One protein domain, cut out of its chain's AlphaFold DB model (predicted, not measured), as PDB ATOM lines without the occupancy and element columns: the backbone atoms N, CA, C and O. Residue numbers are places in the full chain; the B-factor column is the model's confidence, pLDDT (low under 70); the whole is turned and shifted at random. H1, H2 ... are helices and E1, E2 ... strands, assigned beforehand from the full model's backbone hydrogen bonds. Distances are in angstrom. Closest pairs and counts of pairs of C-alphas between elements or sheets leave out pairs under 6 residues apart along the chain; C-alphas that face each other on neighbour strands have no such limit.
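What this domain is: This is residues 2 to 63 of the 95 residues of the protein "Flp pilus assembly CpaE family ATPase" of Pseudomonas sp. JAI115 (UniProt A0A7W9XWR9). Two parallel strands, E1 and E2, make a narrow ribbon with H1 near its starting end, and H2 and H3 form a small head beyond the other end. The printed part has 62 residues, with three named helices and two named strands in the order E1, H1, E2, H2, H3, a mixed class. It is loose, with a radius of gyration of the C-alphas of 14.1 A and spans of 38 by 28 by 18 A.

How they stand to each other: E1, residues 8 to 13, and E2, residues 32 to 37, are parallel at 15 degrees, with N 10 and O 34 within hydrogen-bond range at 3.0 A. With H1, residues 21 to 28, they form a strand-helix-strand unit, two parallel neighbour strands with a helix between them along the chain; its crossover is right-handed. The closest C-alphas of H1 and E2, those of Gly 25 and Val 32, are 5.6 A apart. H2, residues 40 to 49, touches H3, residues 53 to 56; their closest C-alphas, of Ala 46 and Leu 53, are 6.0 A apart. H1 is apart from H2 and H3. Every O i to N i+4 pair is within hydrogen-bond range in H1 and H2; H3 is too short for one.

Where its parts are: E1 begins at C-alpha 8 (219.825, 138.042, 125.962) and measures 12.3 A, H1 10.7 A, E2 14.1 A and H2 14.3 A. H3, 5.1 A, ends at C-alpha 56 (211.582, 162.812, 127.455).

The domain as a whole: The C-alphas farthest apart, of Lys 2 and Gln 49, are 39.1 A apart. The printed part has no cut and no long link, and no printed residue is under 70 in pLDDT.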
ATOM      1  N   LYS A   2     226.144 129.892 115.123       74.69
ATOM      2  CA  LYS A   2     226.740 129.832 116.473       74.69
ATOM      3  C   LYS A   2     226.685 131.225 117.106       74.69
ATOM      4  O   LYS A   2     227.060 132.198 116.460       74.69
ATOM      5  N   LEU A   3     226.171 131.320 118.332       84.38
ATOM      6  CA  LEU A   3     226.034 132.564 119.100       84.38
ATOM      7  C   LEU A   3     227.102 132.628 120.202       84.38
ATOM      8  O   LEU A   3     226.786 132.850 121.366       84.38
ATOM      9  N   ASP A   4     228.373 132.443 119.841       83.06
ATOM     10  CA  ASP A   4     229.477 132.281 120.807       83.06
ATOM     11  C   ASP A   4     229.678 133.511 121.721       83.06
ATOM     12  O   ASP A   4     230.221 133.421 122.822       83.06
ATOM     13  N   HIS A   5     229.184 134.677 121.295       85.00
ATOM     14  CA  HIS A   5     229.168 135.917 122.081       85.00
ATOM     15  C   HIS A   5     227.756 136.468 122.309       85.00
ATOM     16  O   HIS A   5     227.594 137.602 122.763       85.00
ATOM     17  N   GLY A   6     226.736 135.665 121.996       90.81
ATOM     18  CA  GLY A   6     225.340 136.021 122.185       90.81
ATOM     19  C   GLY A   6     225.025 136.310 123.648       90.81
ATOM     20  O   GLY A   6     225.621 135.743 124.572       90.81
ATOM     21  N   ARG A   7     224.082 137.226 123.846       94.56
ATOM     22  CA  ARG A   7     223.528 137.634 125.136       94.56
ATOM     23  C   ARG A   7     222.054 137.961 124.949       94.56
ATOM     24  O   ARG A   7     221.657 138.357 123.854       94.56
ATOM     25  N   LEU A   8     221.263 137.809 126.005       96.50
ATOM     26  CA  LEU A   8     219.825 138.042 125.962       96.50
ATOM     27  C   LEU A   8     219.467 139.402 126.572       96.50
ATOM     28  O   LEU A   8     219.805 139.699 127.716       96.50
ATOM     29  N   LEU A   9     218.752 140.216 125.800       97.25
ATOM     30  CA  LEU A   9     218.050 141.410 126.265       97.25
ATOM     31  C   LEU A   9     216.554 141.111 126.210       97.25
ATOM     32  O   LEU A   9     216.032 140.833 125.131       97.25
ATOM     33  N   VAL A  10     215.863 141.179 127.347       97.12
ATOM     34  CA  VAL A  10     214.409 140.970 127.387       97.12
ATOM     35  C   VAL A  10     213.718 142.325 127.336       97.12
ATOM     36  O   VAL A  10     213.789 143.101 128.288       97.12
ATOM     37  N   ASP A  11     213.063 142.625 126.217       96.69
ATOM     38  CA  ASP A  11     212.312 143.869 126.054       96.69
ATOM     39  C   ASP A  11     210.855 143.722 126.513       96.69
ATOM     40  O   ASP A  11     210.259 142.657 126.368       96.69
ATOM     41  N   ARG A  12     210.271 144.816 127.024       95.69
ATOM     42  CA  ARG A  12     208.882 144.874 127.522       95.69
ATOM     43  C   ARG A  12     208.569 143.800 128.575       95.69
ATOM     44  O   ARG A  12     207.501 143.196 128.571       95.69
ATOM     45  N   TYR A  13     209.503 143.590 129.494       96.31
ATOM     46  CA  TYR A  13     209.391 142.595 130.551       96.31
ATOM     47  C   TYR A  13     208.304 142.964 131.573       96.31
ATOM     48  O   TYR A  13     208.222 144.106 132.039       96.31
ATOM     49  N   LEU A  14     207.495 141.970 131.938       95.31
ATOM     50  CA  LEU A  14     206.471 142.038 132.977       95.31
ATOM     51  C   LEU A  14     206.814 140.999 134.049       95.31
ATOM     52  O   LEU A  14     206.668 139.806 133.817       95.31
ATOM     53  N   ARG A  15     207.253 141.446 135.234       90.19
ATOM     54  CA  ARG A  15     207.748 140.558 136.308       90.19
ATOM     55  C   ARG A  15     206.728 139.500 136.759       90.19
ATOM     56  O   ARG A  15     207.124 138.426 137.190       90.19
ATOM     57  N   ASN A  16     205.436 139.799 136.645       94.62
ATOM     58  CA  ASN A  16     204.353 138.916 137.088       94.62
ATOM     59  C   ASN A  16     203.834 137.989 135.973       94.62
ATOM     60  O   ASN A  16     202.816 137.329 136.159       94.62
ATOM     61  N   VAL A  17     204.489 137.965 134.808       95.50
ATOM     62  CA  VAL A  17     204.111 137.126 133.667       95.50
ATOM     63  C   VAL A  17     205.229 136.127 133.404       95.50
ATOM     64  O   VAL A  17     206.390 136.504 133.261       95.50
ATOM     65  N   VAL A  18     204.870 134.846 133.346       95.19
ATOM     66  CA  VAL A  18     205.805 133.769 133.009       95.19
ATOM     67  C   VAL A  18     206.046 133.693 131.494       95.19
ATOM     68  O   VAL A  18     205.140 134.013 130.721       95.19
ATOM     69  N   PRO A  19     207.222 133.213 131.047       94.88
ATOM     70  CA  PRO A  19     208.403 132.858 131.845       94.88
ATOM     71  C   PRO A  19     209.144 134.088 132.397       94.88
ATOM     72  O   PRO A  19     209.183 135.142 131.760       94.88
ATOM     73  N   ASP A  20     209.765 133.947 133.571       96.94
ATOM     74  CA  ASP A  20     210.634 134.990 134.121       96.94
ATOM     75  C   ASP A  20     211.971 135.092 133.361       96.94
ATOM     76  O   ASP A  20     212.293 134.279 132.488       96.94
ATOM     77  N   SER A  21     212.763 136.125 133.666       96.69
ATOM     78  CA  SER A  21     214.038 136.359 132.981       96.69
ATOM     79  C   SER A  21     215.026 135.207 133.139       96.69
ATOM     80  O   SER A  21     215.755 134.894 132.200       96.69
ATOM     81  N   ASP A  22     215.035 134.552 134.296       96.00
ATOM     82  CA  ASP A  22     215.968 133.465 134.586       96.00
ATOM     83  C   ASP A  22     215.607 132.213 133.790       96.00
ATOM     84  O   ASP A  22     216.479 131.539 133.234       96.00
ATOM     85  N   THR A  23     214.311 131.932 133.673       97.62
ATOM     86  CA  THR A  23     213.778 130.876 132.816       97.62
ATOM     87  C   THR A  23     214.121 131.152 131.358       97.62
ATOM     88  O   THR A  23     214.646 130.266 130.692       97.62
ATOM     89  N   LEU A  24     213.933 132.388 130.877       97.00
ATOM     90  CA  LEU A  24     214.316 132.776 129.515       97.00
ATOM     91  C   LEU A  24     215.815 132.558 129.256       97.00
ATOM     92  O   LEU A  24     216.182 131.978 128.233       97.00
ATOM     93  N   GLY A  25     216.685 132.958 130.188       97.00
ATOM     94  CA  GLY A  25     218.128 132.734 130.070       97.00
ATOM     95  C   GLY A  25     218.488 131.252 129.925       97.00
ATOM     96  O   GLY A  25     219.265 130.883 129.041       97.00
ATOM     97  N   LYS A  26     217.861 130.385 130.730       97.00
ATOM     98  CA  LYS A  26     218.039 128.924 130.654       97.00
ATOM     99  C   LYS A  26     217.505 128.346 129.344       97.00
ATOM    100  O   LYS A  26     218.204 127.558 128.716       97.00
ATOM    101  N   THR A  27     216.312 128.755 128.910       96.69
ATOM    102  CA  THR A  27     215.679 128.277 127.668       96.69
ATOM    103  C   THR A  27     216.540 128.562 126.443       96.69
ATOM    104  O   THR A  27     216.666 127.703 125.573       96.69
ATOM    105  N   PHE A  28     217.151 129.746 126.372       94.12
ATOM    106  CA  PHE A  28     217.996 130.125 125.238       94.12
ATOM    107  C   PHE A  28     219.472 129.755 125.414       94.12
ATOM    108  O   PHE A  28     220.241 129.900 124.466       94.12
ATOM    109  N   GLY A  29     219.887 129.292 126.597       94.62
ATOM    110  CA  GLY A  29     221.295 129.038 126.905       94.62
ATOM    111  C   GLY A  29     222.159 130.303 126.824       94.62
ATOM    112  O   GLY A  29     223.324 130.229 126.439       94.62
ATOM    113  N   LEU A  30     221.588 131.471 127.141       95.75
ATOM    114  CA  LEU A  30     222.243 132.776 127.037       95.75
ATOM    115  C   LEU A  30     222.150 133.541 128.360       95.75
ATOM    116  O   LEU A  30     221.107 133.576 129.007       95.75
ATOM    117  N   GLU A  31     223.232 134.230 128.726       95.19
ATOM    118  CA  GLU A  31     223.228 135.182 129.842       95.19
ATOM    119  C   GLU A  31     222.271 136.347 129.537       95.19
ATOM    120  O   GLU A  31     222.389 136.999 128.491       95.19
ATOM    121  N   VAL A  32     221.354 136.631 130.468       96.88
ATOM    122  CA  VAL A  32     220.470 137.801 130.409       96.88
ATOM    123  C   VAL A  32     221.219 139.033 130.899       96.88
ATOM    124  O   VAL A  32     221.519 139.160 132.081       96.88
ATOM    125  N   ILE A  33     221.510 139.964 129.993       96.50
ATOM    126  CA  ILE A  33     222.317 141.155 130.300       96.50
ATOM    127  C   ILE A  33     221.482 142.347 130.765       96.50
ATOM    128  O   ILE A  33     222.009 143.250 131.419       96.50
ATOM    129  N   ALA A  34     220.190 142.359 130.430       97.12
ATOM    130  CA  ALA A  34     219.225 143.329 130.924       97.12
ATOM    131  C   ALA A  34     217.782 142.875 130.670       97.12
ATOM    132  O   ALA A  34     217.485 142.127 129.734       97.12
ATOM    133  N   VAL A  35     216.886 143.413 131.494       96.88
ATOM    134  CA  VAL A  35     215.437 143.379 131.306       96.88
ATOM    135  C   VAL A  35     214.944 144.821 131.234       96.88
ATOM    136  O   VAL A  35     215.320 145.649 132.064       96.88
ATOM    137  N   LEU A  36     214.140 145.143 130.226       97.31
ATOM    138  CA  LEU A  36     213.602 146.485 130.023       97.31
ATOM    139  C   LEU A  36     212.123 146.497 130.378       97.31
ATOM    140  O   LEU A  36     211.359 145.663 129.893       97.31
ATOM    141  N   ALA A  37     211.716 147.461 131.200       95.00
ATOM    142  CA  ALA A  37     210.338 147.578 131.657       95.00
ATOM    143  C   ALA A  37     209.344 147.723 130.488       95.00
ATOM    144  O   ALA A  37     209.614 148.378 129.468       95.00
ATOM    145  N   CYS A  38     208.164 147.126 130.659       96.38
ATOM    146  CA  CYS A  38     207.024 147.341 129.779       96.38
ATOM    147  C   CYS A  38     206.402 148.727 130.033       96.38
ATOM    148  O   CYS A  38     205.523 148.877 130.874       96.38
ATOM    149  N   SER A  39     206.869 149.743 129.302       96.50
ATOM    150  CA  SER A  39     206.374 151.131 129.387       96.50
ATOM    151  C   SER A  39     205.797 151.591 128.036       96.50
ATOM    152  O   SER A  39     206.454 152.351 127.318       96.50
ATOM    153  N   PRO A  40     204.620 151.083 127.616       96.81
ATOM    154  CA  PRO A  40     204.078 151.322 126.275       96.81
ATOM    155  C   PRO A  40     203.771 152.801 126.010       96.81
ATOM    156  O   PRO A  40     204.161 153.317 124.964       96.81
ATOM    157  N   GLU A  41     203.154 153.493 126.966       97.25
ATOM    158  CA  GLU A  41     202.784 154.911 126.855       97.25
ATOM    159  C   GLU A  41     204.013 155.807 126.693       97.25
ATOM    160  O   GLU A  41     204.085 156.607 125.765       97.25
ATOM    161  N   LEU A  42     205.033 155.608 127.533       97.44
ATOM    162  CA  LEU A  42     206.283 156.360 127.449       97.44
ATOM    163  C   LEU A  42     206.971 156.176 126.087       97.44
ATOM    164  O   LEU A  42     207.443 157.139 125.483       97.44
ATOM    165  N   ARG A  43     207.011 154.937 125.577       97.50
ATOM    166  CA  ARG A  43     207.593 154.635 124.260       97.50
ATOM    167  C   ARG A  43     206.807 155.280 123.128       97.50
ATOM    168  O   ARG A  43     207.418 155.762 122.177       97.50
ATOM    169  N   LEU A  44     205.480 155.257 123.213       98.19
ATOM    170  CA  LEU A  44     204.611 155.891 122.230       98.19
ATOM    171  C   LEU A  44     204.808 157.411 122.237       98.19
ATOM    172  O   LEU A  44     205.012 157.992 121.178       98.19
ATOM    173  N   ASN A  45     204.851 158.033 123.415       98.19
ATOM    174  CA  ASN A  45     205.058 159.472 123.559       98.19
ATOM    175  C   ASN A  45     206.407 159.924 122.992       98.19
ATOM    176  O   ASN A  45     206.444 160.879 122.221       98.19
ATOM    177  N   ALA A  46     207.492 159.206 123.298       98.06
ATOM    178  CA  ALA A  46     208.816 159.504 122.745       98.06
ATOM    179  C   ALA A  46     208.819 159.434 121.211       98.06
ATOM    180  O   ALA A  46     209.301 160.347 120.544       98.06
ATOM    181  N   LYS A  47     208.205 158.386 120.641       97.69
ATOM    182  CA  LYS A  47     208.079 158.227 119.185       97.69
ATOM    183  C   LYS A  47     207.247 159.335 118.546       97.69
ATOM    184  O   LYS A  47     207.673 159.888 117.540       97.69
ATOM    185  N   ASN A  48     206.098 159.664 119.129       98.44
ATOM    186  CA  ASN A  48     205.194 160.686 118.601       98.44
ATOM    187  C   ASN A  48     205.825 162.083 118.613       98.44
ATOM    188  O   ASN A  48     205.515 162.898 117.753       98.44
ATOM    189  N   GLN A  49     206.710 162.351 119.572       98.00
ATOM    190  CA  GLN A  49     207.417 163.626 119.698       98.00
ATOM    191  C   GLN A  49     208.769 163.647 118.966       98.00
ATOM    192  O   GLN A  49     209.399 164.696 118.892       98.00
ATOM    193  N   GLY A  50     209.233 162.511 118.431       97.94
ATOM    194  CA  GLY A  50     210.530 162.419 117.757       97.94
ATOM    195  C   GLY A  50     211.736 162.636 118.679       97.94
ATOM    196  O   GLY A  50     212.806 162.995 118.194       97.94
ATOM    197  N   VAL A  51     211.580 162.417 119.987       98.25
ATOM    198  CA  VAL A  51     212.629 162.612 121.004       98.25
ATOM    199  C   VAL A  51     213.064 161.287 121.616       98.25
ATOM    200  O   VAL A  51     212.349 160.280 121.570       98.25
ATOM    201  N   THR A  52     214.252 161.260 122.217       97.25
ATOM    202  CA  THR A  52     214.737 160.048 122.887       97.25
ATOM    203  C   THR A  52     214.082 159.857 124.260       97.25
ATOM    204  O   THR A  52     213.607 160.797 124.892       97.25
ATOM    205  N   LEU A  53     214.114 158.627 124.788       96.94
ATOM    206  CA  LEU A  53     213.669 158.347 126.164       96.94
ATOM    207  C   LEU A  53     214.503 159.100 127.217       96.94
ATOM    208  O   LEU A  53     213.998 159.426 128.290       96.94
ATOM    209  N   PHE A  54     215.772 159.384 126.909       97.06
ATOM    210  CA  PHE A  54     216.676 160.117 127.793       97.06
ATOM    211  C   PHE A  54     216.331 161.603 127.878       97.06
ATOM    212  O   PHE A  54     216.554 162.207 128.923       97.06
ATOM    213  N   GLU A  55     215.794 162.168 126.799       97.44
ATOM    214  CA  GLU A  55     215.286 163.539 126.753       97.44
ATOM    215  C   GLU A  55     213.903 163.628 127.397       97.44
ATOM    216  O   GLU A  55     213.695 164.452 128.283       97.44
ATOM    217  N   LEU A  56     212.973 162.749 127.003       97.88
ATOM    218  CA  LEU A  56     211.582 162.812 127.455       97.88
ATOM    219  C   LEU A  56     211.418 162.460 128.937       97.88
ATOM    220  O   LEU A  56     210.660 163.111 129.652       97.88
ATOM    221  N   ALA A  57     212.078 161.397 129.399       97.50
ATOM    222  CA  ALA A  57     211.863 160.867 130.740       97.50
ATOM    223  C   ALA A  57     213.153 160.272 131.321       97.50
ATOM    224  O   ALA A  57     213.251 159.058 131.520       97.50
ATOM    225  N   PRO A  58     214.170 161.096 131.628       97.12
ATOM    226  CA  PRO A  58     215.487 160.615 132.037       97.12
ATOM    227  C   PRO A  58     215.463 159.746 133.296       97.12
ATOM    228  O   PRO A  58     216.325 158.888 133.443       97.12
ATOM    229  N   ARG A  59     214.512 159.964 134.211       96.94
ATOM    230  CA  ARG A  59     214.421 159.270 135.509       96.94
ATOM    231  C   ARG A  59     213.520 158.035 135.492       96.94
ATOM    232  O   ARG A  59     213.477 157.320 136.486       96.94
ATOM    233  N   GLU A  60     212.832 157.779 134.383       97.12
ATOM    234  CA  GLU A  60     211.961 156.612 134.256       97.12
ATOM    235  C   GLU A  60     212.747 155.305 134.259       97.12
ATOM    236  O   GLU A  60     213.883 155.238 133.776       97.12
ATOM    237  N   ALA A  61     212.121 154.240 134.765       94.56
ATOM    238  CA  ALA A  61     212.778 152.944 134.940       94.56
ATOM    239  C   ALA A  61     213.345 152.399 133.617       94.56
ATOM    240  O   ALA A  61     214.472 151.897 133.565       94.56
ATOM    241  N   LEU A  62     212.596 152.553 132.520       96.50
ATOM    242  CA  LEU A  62     213.051 152.175 131.186       96.50
ATOM    243  C   LEU A  62     214.300 152.968 130.764       96.50
ATOM    244  O   LEU A  62     215.283 152.376 130.322       96.50
ATOM    245  N   SER A  63     214.290 154.288 130.942       97.44
ATOM    246  CA  SER A  63     215.405 155.167 130.572       97.44
ATOM    247  C   SER A  63     216.661 154.876 131.390       97.44
ATOM    248  O   SER A  63     217.760 154.800 130.839       97.44
TER     249      SER A  63